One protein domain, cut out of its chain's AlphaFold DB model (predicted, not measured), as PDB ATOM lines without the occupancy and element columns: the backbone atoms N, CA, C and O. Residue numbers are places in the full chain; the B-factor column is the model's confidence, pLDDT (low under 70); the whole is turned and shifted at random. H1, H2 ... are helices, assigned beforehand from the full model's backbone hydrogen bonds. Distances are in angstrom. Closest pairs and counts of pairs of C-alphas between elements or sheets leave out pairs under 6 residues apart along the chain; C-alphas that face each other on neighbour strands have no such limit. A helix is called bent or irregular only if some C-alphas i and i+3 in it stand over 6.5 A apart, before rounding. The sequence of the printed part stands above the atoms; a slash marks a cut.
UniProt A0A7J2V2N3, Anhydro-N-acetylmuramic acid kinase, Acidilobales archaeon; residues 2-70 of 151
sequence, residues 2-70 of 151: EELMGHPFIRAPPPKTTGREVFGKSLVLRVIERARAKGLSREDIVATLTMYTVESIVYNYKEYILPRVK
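AT A GLANCE: This is residues 2 to 70 of the 151 residues of the protein "Anhydro-N-acetylmuramic acid kinase" of Acidilobales archaeon (UniProt A0A7J2V2N3). One long helix, H4, makes the longest axis of the model, and H3 meets it near its first end at a V-shaped corner, while the long link of residues 12 to 24 runs back to H3 along the remaining side of a loose, open frame. The small helix H1 packs on the middle of H4, with the equally small H2 following it nearby, and residues 65 to 70 stick out at the far end. The printed part has 69 residues, with four named helices in the order H1, H2, H3, H4 and no named strand; the class is all helix. The whole is loose, with a radius of gyration of the C-alphas of 13.8 A, and elongated, spanning 42 by 22 by 14 A.

IN THESE COORDINATES: H4, the longest helix, holds residues 42 to 65 and measures 33.7 A from C-alpha 42 at (106.948, -17.921, 166.066) to C-alpha 65 at (132.583, -39.726, 168.231). It is neither bent nor irregular, but only just: C-alphas 62 and 65 are 6.2 A apart. H3 holds residues 25 to 37 and measures 18.4 A. H1, residues 2 to 5, begins with C-alpha 2 at (117.407, -27.346, 177.462), and H2 holds residues 8 to 11.

HOW THE PARTS SIT: H4 touches H1 with residues 52 to 56 alone; the closest C-alphas, those of Met 5 and Ser 56, are 6.8 A apart. H4 and H2 only just touch, with 3 pairs of C-alphas within 8 A, and here H4 takes part with residues 56 to 60 alone; the closest C-alphas, those of Ile 10 and Ser 56, are 6.4 A apart. H3 and H4 are close but not clearly touching, the closest C-alphas being those of Ala 35 and Ile 45 at 6.7 A. These two run opposite ways at a steep tilt of 60 degrees. H1 and H2 meet only through their link. H3 is apart from H1 and from H2. In H3 and H4 every pair of O i and N i+4 is within hydrogen-bond range; H1 and H2 are too short for such a pair, and each has its one O i to N i+3 pair within range.

THE WHOLE: The two C-alphas farthest apart, those of Ala 37 and Lys 70, are 43.3 A from each other. The printed part has no cut. The link from H2 to H3, 13 residues, is long; those from H1 to H2 and from H3 to H4 are tight. Residues 65 to 70, of which 65 belongs to H4, stand free. The mean pLDDT of the printed part is 96.4, and no printed residue is under 70.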
ATOM      1  N   GLU A   2     116.978 -26.323 176.483       94.75
ATOM      2  CA  GLU A   2     117.407 -27.346 177.462       94.75
ATOM      3  C   GLU A   2     116.406 -28.497 177.626       94.75
ATOM      4  O   GLU A   2     116.779 -29.662 177.552       94.75
ATOM      5  N   GLU A   3     115.118 -28.169 177.735       94.06
ATOM      6  CA  GLU A   3     114.023 -29.142 177.809       94.06
ATOM      7  C   GLU A   3     114.026 -30.146 176.638       94.06
ATOM      8  O   GLU A   3     113.828 -31.340 176.841       94.06
ATOM      9  N   LEU A   4     114.308 -29.685 175.412       95.50
ATOM     10  CA  LEU A   4     114.369 -30.538 174.218       95.50
ATOM     11  C   LEU A   4     115.638 -31.399 174.209       95.50
ATOM     12  O   LEU A   4     115.597 -32.570 173.834       95.50
ATOM     13  N   MET A   5     116.760 -30.833 174.661       97.38
ATOM     14  CA  MET A   5     118.032 -31.550 174.819       97.38
ATOM     15  C   MET A   5     117.984 -32.613 175.928       97.38
ATOM     16  O   MET A   5     118.800 -33.532 175.941       97.38
ATOM     17  N   GLY A   6     117.004 -32.526 176.832       95.56
ATOM     18  CA  GLY A   6     116.693 -33.558 177.820       95.56
ATOM     19  C   GLY A   6     115.990 -34.798 177.253       95.56
ATOM     20  O   GLY A   6     115.785 -35.756 177.992       95.56
ATOM     21  N   HIS A   7     115.618 -34.817 175.966       95.69
ATOM     22  CA  HIS A   7     114.905 -35.950 175.379       95.69
ATOM     23  C   HIS A   7     115.758 -37.243 175.418       95.69
ATOM     24  O   HIS A   7     116.892 -37.224 174.926       95.69
ATOM     25  N   PRO A   8     115.232 -38.392 175.905       95.75
ATOM     26  CA  PRO A   8     116.018 -39.616 176.127       95.75
ATOM     27  C   PRO A   8     116.803 -40.107 174.905       95.75
ATOM     28  O   PRO A   8     117.961 -40.496 175.026       95.75
ATOM     29  N   PHE A   9     116.214 -40.014 173.708       96.69
ATOM     30  CA  PHE A   9     116.885 -40.393 172.457       96.69
ATOM     31  C   PHE A   9     118.215 -39.646 172.216       96.69
ATOM     32  O   PHE A   9     119.169 -40.223 171.688       96.69
ATOM     33  N   ILE A  10     118.315 -38.374 172.624       96.75
ATOM     34  CA  ILE A  10     119.530 -37.575 172.411       96.75
ATOM     35  C   ILE A  10     120.708 -38.165 173.188       96.75
ATOM     36  O   ILE A  10     121.802 -38.253 172.635       96.75
ATOM     37  N   ARG A  11     120.455 -38.641 174.414       95.19
ATOM     38  CA  ARG A  11     121.450 -39.182 175.356       95.19
ATOM     39  C   ARG A  11     121.614 -40.704 175.309       95.19
ATOM     40  O   ARG A  11     122.418 -41.255 176.053       95.19
ATOM     41  N   ALA A  12     120.835 -41.403 174.486       96.50
ATOM     42  CA  ALA A  12     121.010 -42.840 174.302       96.50
ATOM     43  C   ALA A  12     122.343 -43.123 173.572       96.50
ATOM     44  O   ALA A  12     122.654 -42.405 172.614       96.50
ATOM     45  N   PRO A  13     123.123 -44.145 173.967       95.81
ATOM     46  CA  PRO A  13     124.323 -44.536 173.231       95.81
ATOM     47  C   PRO A  13     123.969 -45.166 171.868       95.81
ATOM     48  O   PRO A  13     122.867 -45.695 171.707       95.81
ATOM     49  N   PRO A  14     124.872 -45.121 170.869       95.19
ATOM     50  CA  PRO A  14     124.718 -45.899 169.639       95.19
ATOM     51  C   PRO A  14     124.846 -47.419 169.906       95.19
ATOM     52  O   PRO A  14     125.518 -47.799 170.868       95.19
ATOM     53  N   PRO A  15     124.272 -48.294 169.053       95.69
ATOM     54  CA  PRO A  15     123.513 -47.982 167.839       95.69
ATOM     55  C   PRO A  15     122.104 -47.463 168.163       95.69
ATOM     56  O   PRO A  15     121.416 -47.993 169.030       95.69
ATOM     57  N   LYS A  16     121.667 -46.414 167.457       95.62
ATOM     58  CA  LYS A  16     120.330 -45.828 167.630       95.62
ATOM     59  C   LYS A  16     119.801 -45.242 166.328       95.62
ATOM     60  O   LYS A  16     120.548 -44.624 165.571       95.62
ATOM     61  N   THR A  17     118.500 -45.386 166.104       95.75
ATOM     62  CA  THR A  17     117.774 -44.829 164.954       95.75
ATOM     63  C   THR A  17     116.449 -44.239 165.413       95.75
ATOM     64  O   THR A  17     115.918 -44.622 166.454       95.75
ATOM     65  N   THR A  18     115.908 -43.299 164.647       96.50
ATOM     66  CA  THR A  18     114.616 -42.674 164.939       96.50
ATOM     67  C   THR A  18     113.963 -42.164 163.661       96.50
ATOM     68  O   THR A  18     114.624 -42.025 162.633       96.50
ATOM     69  N   GLY A  19     112.681 -41.840 163.744       95.25
ATOM     70  CA  GLY A  19     111.894 -41.223 162.700       95.25
ATOM     71  C   GLY A  19     110.720 -40.423 163.262       95.25
ATOM     72  O   GLY A  19     110.778 -39.797 164.327       95.25
ATOM     73  N   ARG A  20     109.629 -40.403 162.493       95.31
ATOM     74  CA  ARG A  20     108.429 -39.600 162.784       95.31
ATOM     75  C   ARG A  20     107.613 -40.148 163.954       95.31
ATOM     76  O   ARG A  20     106.764 -39.432 164.474       95.31
ATOM     77  N   GLU A  21     107.867 -41.379 164.371       94.31
ATOM     78  CA  GLU A  21     107.283 -41.984 165.561       94.31
ATOM     79  C   GLU A  21     107.746 -41.287 166.851       94.31
ATOM     80  O   GLU A  21     106.948 -41.131 167.774       94.31
ATOM     81  N   VAL A  22     108.983 -40.769 166.884       94.75
ATOM     82  CA  VAL A  22     109.515 -39.987 168.017       94.75
ATOM     83  C   VAL A  22     109.477 -38.485 167.725       94.75
ATOM     84  O   VAL A  22     108.917 -37.709 168.502       94.75
ATOM     85  N   PHE A  23     110.026 -38.059 166.582       95.44
ATOM     86  CA  PHE A  23     110.200 -36.647 166.209       95.44
ATOM     87  C   PHE A  23     109.163 -36.181 165.178       95.44
ATOM     88  O   PHE A  23     109.466 -35.463 164.225       95.44
ATOM     89  N   GLY A  24     107.919 -36.625 165.348       93.44
ATOM     90  CA  GLY A  24     106.811 -36.307 164.452       93.44
ATOM     91  C   GLY A  24     105.982 -35.090 164.853       93.44
ATOM     92  O   GLY A  24     106.306 -34.312 165.755       93.44
ATOM     93  N   LYS A  25     104.827 -34.969 164.191       95.38
ATOM     94  CA  LYS A  25     103.849 -33.889 164.394       95.38
ATOM     95  C   LYS A  25     103.424 -33.748 165.859       95.38
ATOM     96  O   LYS A  25     103.264 -32.628 166.331       95.38
ATOM     97  N   SER A  26     103.265 -34.860 166.576       93.56
ATOM     98  CA  SER A  26     102.843 -34.858 167.981       93.56
ATOM     99  C   SER A  26     103.840 -34.126 168.884       93.56
ATOM    100  O   SER A  26     103.430 -33.304 169.701       93.56
ATOM    101  N   LEU A  27     105.146 -34.361 168.707       92.56
ATOM    102  CA  LEU A  27     106.191 -33.646 169.435       92.56
ATOM    103  C   LEU A  27     106.170 -32.158 169.087       92.56
ATOM    104  O   LEU A  27     106.124 -31.330 169.989       92.56
ATOM    105  N   VAL A  28     106.149 -31.823 167.795       93.56
ATOM    106  CA  VAL A  28     106.168 -30.425 167.334       93.56
ATOM    107  C   VAL A  28     104.991 -29.630 167.902       93.56
ATOM    108  O   VAL A  28     105.189 -28.515 168.378       93.56
ATOM    109  N   LEU A  29     103.783 -30.204 167.920       95.56
ATOM    110  CA  LEU A  29     102.609 -29.546 168.499       95.56
ATOM    111  C   LEU A  29     102.787 -29.264 169.997       95.56
ATOM    112  O   LEU A  29     102.530 -28.140 170.422       95.56
ATOM    113  N   ARG A  30     103.312 -30.227 170.771       94.94
ATOM    114  CA  ARG A  30     103.623 -30.015 172.197       94.94
ATOM    115  C   ARG A  30     104.665 -28.919 172.405       94.94
ATOM    116  O   ARG A  30     104.542 -28.123 173.330       94.94
ATOM    117  N   VAL A  31     105.691 -28.862 171.552       95.69
ATOM    118  CA  VAL A  31     106.719 -27.812 171.625       95.69
ATOM    119  C   VAL A  31     106.115 -26.439 171.345       95.69
ATOM    120  O   VAL A  31     106.388 -25.500 172.089       95.69
ATOM    121  N   ILE A  32     105.271 -26.320 170.317       96.06
ATOM    122  CA  ILE A  32     104.592 -25.064 169.974       96.06
ATOM    123  C   ILE A  32     103.679 -24.611 171.116       96.06
ATOM    124  O   ILE A  32     103.714 -23.442 171.490       96.06
ATOM    125  N   GLU A  33     102.882 -25.517 171.679       96.62
ATOM    126  CA  GLU A  33     101.984 -25.218 172.798       96.62
ATOM    127  C   GLU A  33     102.759 -24.699 174.014       96.62
ATOM    128  O   GLU A  33     102.473 -23.612 174.519       96.62
ATOM    129  N   ARG A  34     103.811 -25.417 174.428       95.81
ATOM    130  CA  ARG A  34     104.670 -25.004 175.549       95.81
ATOM    131  C   ARG A  34     105.375 -23.679 175.289       95.81
ATOM    132  O   ARG A  34     105.492 -22.862 176.196       95.81
ATOM    133  N   ALA A  35     105.851 -23.454 174.069       95.88
ATOM    134  CA  ALA A  35     106.516 -22.210 173.711       95.88
ATOM    135  C   ALA A  35     105.556 -21.013 173.739       95.88
ATOM    136  O   ALA A  35     105.911 -19.963 174.269       95.88
ATOM    137  N   ARG A  36     104.319 -21.191 173.256       95.12
ATOM    138  CA  ARG A  36     103.264 -20.171 173.346       95.12
ATOM    139  C   ARG A  36     102.897 -19.857 174.792       95.12
ATOM    140  O   ARG A  36     102.773 -18.688 175.130       95.12
ATOM    141  N   ALA A  37     102.791 -20.874 175.649       96.38
ATOM    142  CA  ALA A  37     102.552 -20.674 177.079       96.38
ATOM    143  C   ALA A  37     103.680 -19.879 177.768       96.38
ATOM    144  O   ALA A  37     103.434 -19.182 178.745       96.38
ATOM    145  N   LYS A  38     104.908 -19.945 177.234       95.75
ATOM    146  CA  LYS A  38     106.065 -19.145 177.672       95.75
ATOM    147  C   LYS A  38     106.158 -17.769 176.991       95.75
ATOM    148  O   LYS A  38     107.141 -17.069 177.201       95.75
ATOM    149  N   GLY A  39     105.177 -17.385 176.169       97.00
ATOM    150  CA  GLY A  39     105.156 -16.098 175.469       97.00
ATOM    151  C   GLY A  39     106.150 -15.977 174.309       97.00
ATOM    152  O   GLY A  39     106.444 -14.863 173.886       97.00
ATOM    153  N   LEU A  40     106.683 -17.091 173.791       97.31
ATOM    154  CA  LEU A  40     107.645 -17.061 172.686       97.31
ATOM    155  C   LEU A  40     106.973 -16.736 171.349       97.31
ATOM    156  O   LEU A  40     105.884 -17.232 171.040       97.31
ATOM    157  N   SER A  41     107.675 -15.953 170.530       97.81
ATOM    158  CA  SER A  41     107.266 -15.661 169.157       97.81
ATOM    159  C   SER A  41     107.387 -16.898 168.257       97.81
ATOM    160  O   SER A  41     107.977 -17.924 168.614       97.81
ATOM    161  N   ARG A  42     106.828 -16.824 167.045       97.25
ATOM    162  CA  ARG A  42     106.948 -17.921 166.066       97.25
ATOM    163  C   ARG A  42     108.395 -18.075 165.603       97.25
ATOM    164  O   ARG A  42     108.860 -19.192 165.381       97.25
ATOM    165  N   GLU A  43     109.083 -16.954 165.482       97.88
ATOM    166  CA  GLU A  43     110.476 -16.820 165.097       97.88
ATOM    167  C   GLU A  43     111.369 -17.492 166.146       97.88
ATOM    168  O   GLU A  43     112.202 -18.326 165.788       97.88
ATOM    169  N   ASP A  44     111.110 -17.247 167.435       97.75
ATOM    170  CA  ASP A  44     111.833 -17.885 168.542       97.75
ATOM    171  C   ASP A  44     111.627 -19.399 168.571       97.75
ATOM    172  O   ASP A  44     112.560 -20.154 168.854       97.75
ATOM    173  N   ILE A  45     110.422 -19.875 168.245       96.94
ATOM    174  CA  ILE A  45     110.132 -21.311 168.153       96.94
ATOM    175  C   ILE A  45     110.968 -21.955 167.043       96.94
ATOM    176  O   ILE A  45     111.621 -22.977 167.272       96.94
ATOM    177  N   VAL A  46     110.977 -21.362 165.846       97.56
ATOM    178  CA  VAL A  46     111.745 -21.878 164.701       97.56
ATOM    179  C   VAL A  46     113.248 -21.806 164.973       97.56
ATOM    180  O   VAL A  46     113.962 -22.778 164.708       97.56
ATOM    181  N   ALA A  47     113.733 -20.706 165.552       97.94
ATOM    182  CA  ALA A  47     115.125 -20.556 165.965       97.94
ATOM    183  C   ALA A  47     115.512 -21.613 167.011       97.94
ATOM    184  O   ALA A  47     116.543 -22.269 166.869       97.94
ATOM    185  N   THR A  48     114.651 -21.863 168.002       97.00
ATOM    186  CA  THR A  48     114.873 -22.875 169.045       97.00
ATOM    187  C   THR A  48     114.951 -24.286 168.467       97.00
ATOM    188  O   THR A  48     115.844 -25.042 168.840       97.00
ATOM    189  N   LEU A  49     114.051 -24.656 167.550       97.06
ATOM    190  CA  LEU A  49     114.066 -25.974 166.900       97.06
ATOM    191  C   LEU A  49     115.268 -26.145 165.958       97.06
ATOM    192  O   LEU A  49     115.844 -27.232 165.861       97.06
ATOM    193  N   THR A  50     115.680 -25.062 165.300       98.19
ATOM    194  CA  THR A  50     116.888 -25.045 164.469       98.19
ATOM    195  C   THR A  50     118.134 -25.241 165.334       98.19
ATOM    196  O   THR A  50     118.950 -26.112 165.040       98.19
ATOM    197  N   MET A  51     118.253 -24.508 166.447       98.50
ATOM    198  CA  MET A  51     119.364 -24.658 167.387       98.50
ATOM    199  C   MET A  51     119.357 -26.031 168.063       98.50
ATOM    200  O   MET A  51     120.404 -26.644 168.205       98.50
ATOM    201  N   TYR A  52     118.185 -26.573 168.403       98.00
ATOM    202  CA  TYR A  52     118.051 -27.936 168.924       98.00
ATOM    203  C   TYR A  52     118.633 -28.990 167.972       98.00
ATOM    204  O   TYR A  52     119.307 -29.924 168.407       98.00
ATOM    205  N   THR A  53     118.432 -28.819 166.665       98.06
ATOM    206  CA  THR A  53     119.039 -29.700 165.660       98.06
ATOM    207  C   THR A  53     120.568 -29.597 165.690       98.06
ATOM    208  O   THR A  53     121.249 -30.618 165.691       98.06
ATOM    209  N   VAL A  54     121.120 -28.385 165.784       98.69
ATOM    210  CA  VAL A  54     122.577 -28.167 165.856       98.69
ATOM    211  C   VAL A  54     123.164 -28.746 167.144       98.69
ATOM    212  O   VAL A  54     124.084 -29.558 167.087       98.69
ATOM    213  N   GLU A  55     122.601 -28.386 168.295       98.56
ATOM    214  CA  GLU A  55     123.056 -28.838 169.612       98.56
ATOM    215  C   GLU A  55     122.965 -30.357 169.760       98.56
ATOM    216  O   GLU A  55     123.878 -30.977 170.300       98.56
ATOM    217  N   SER A  56     121.913 -30.993 169.233       98.38
ATOM    218  CA  SER A  56     121.806 -32.456 169.266       98.38
ATOM    219  C   SER A  56     122.893 -33.147 168.440       98.38
ATOM    220  O   SER A  56     123.458 -34.139 168.908       98.38
ATOM    221  N   ILE A  57     123.246 -32.617 167.263       98.31
ATOM    222  CA  ILE A  57     124.369 -33.124 166.459       98.31
ATOM    223  C   ILE A  57     125.682 -32.941 167.225       98.31
ATOM    224  O   ILE A  57     126.401 -33.912 167.458       98.31
ATOM    225  N   VAL A  58     125.976 -31.717 167.666       98.38
ATOM    226  CA  VAL A  58     127.231 -31.361 168.348       98.38
ATOM    227  C   VAL A  58     127.417 -32.170 169.632       98.38
ATOM    228  O   VAL A  58     128.512 -32.677 169.881       98.38
ATOM    229  N   TYR A  59     126.352 -32.352 170.416       98.50
ATOM    230  CA  TYR A  59     126.359 -33.208 171.601       98.50
ATOM    231  C   TYR A  59     126.781 -34.641 171.259       98.50
ATOM    232  O   TYR A  59     127.689 -35.180 171.885       98.50
ATOM    233  N   ASN A  60     126.189 -35.249 170.225       97.94
ATOM    234  CA  ASN A  60     126.517 -36.624 169.844       97.94
ATOM    235  C   ASN A  60     127.945 -36.760 169.283       97.94
ATOM    236  O   ASN A  60     128.592 -37.777 169.528       97.94
ATOM    237  N   TYR A  61     128.469 -35.739 168.594       97.81
ATOM    238  CA  TYR A  61     129.882 -35.699 168.200       97.81
ATOM    239  C   TYR A  61     130.807 -35.706 169.421       97.81
ATOM    240  O   TYR A  61     131.715 -36.534 169.495       97.81
ATOM    241  N   LYS A  62     130.553 -34.822 170.394       97.81
ATOM    242  CA  LYS A  62     131.352 -34.708 171.624       97.81
ATOM    243  C   LYS A  62     131.316 -35.975 172.473       97.81
ATOM    244  O   LYS A  62     132.353 -36.387 172.973       97.81
ATOM    245  N   GLU A  63     130.145 -36.580 172.625       97.94
ATOM    246  CA  GLU A  63     129.949 -37.706 173.540       97.94
ATOM    247  C   GLU A  63     130.361 -39.048 172.918       97.94
ATOM    248  O   GLU A  63     131.004 -39.894 173.547       97.94
ATOM    249  N   TYR A  64     129.996 -39.267 171.651       96.75
ATOM    250  CA  TYR A  64     130.086 -40.596 171.052       96.75
ATOM    251  C   TYR A  64     131.193 -40.740 170.009       96.75
ATOM    252  O   TYR A  64     131.691 -41.854 169.851       96.75
ATOM    253  N   ILE A  65     131.626 -39.658 169.351       95.88
ATOM    254  CA  ILE A  65     132.583 -39.726 168.231       95.88
ATOM    255  C   ILE A  65     133.988 -39.302 168.667       95.88
ATOM    256  O   ILE A  65     134.908 -40.118 168.653       95.88
ATOM    257  N   LEU A  66     134.158 -38.048 169.088       97.06
ATOM    258  CA  LEU A  66     135.472 -37.444 169.345       97.06
ATOM    259  C   LEU A  66     136.315 -38.147 170.429       97.06
ATOM    260  O   LEU A  66     137.534 -38.176 170.275       97.06
ATOM    261  N   PRO A  67     135.735 -38.777 171.473       97.38
ATOM    262  CA  PRO A  67     136.512 -39.562 172.433       97.38
ATOM    263  C   PRO A  67     137.058 -40.880 171.867       97.38
ATOM    264  O   PRO A  67     137.910 -41.506 172.490       97.38
ATOM    265  N   ARG A  68     136.537 -41.346 170.723       95.25
ATOM    266  CA  ARG A  68     136.831 -42.674 170.156       95.25
ATOM    267  C   ARG A  68     137.644 -42.611 168.872       95.25
ATOM    268  O   ARG A  68     138.370 -43.553 168.573       95.25
ATOM    269  N   VAL A  69     137.507 -41.539 168.097       95.25
ATOM    270  CA  VAL A  69     138.173 -41.397 166.802       95.25
ATOM    271  C   VAL A  69     138.575 -39.951 166.552       95.25
ATOM    272  O   VAL A  69     137.816 -39.017 166.808       95.25
ATOM    273  N   LYS A  70     139.779 -39.770 166.004       95.81
ATOM    274  CA  LYS A  70     140.241 -38.474 165.514       95.81
ATOM    275  C   LYS A  70     139.724 -38.262 164.094       95.81
ATOM    276  O   LYS A  70     140.055 -39.029 163.195       95.81
TER     277      LYS A  70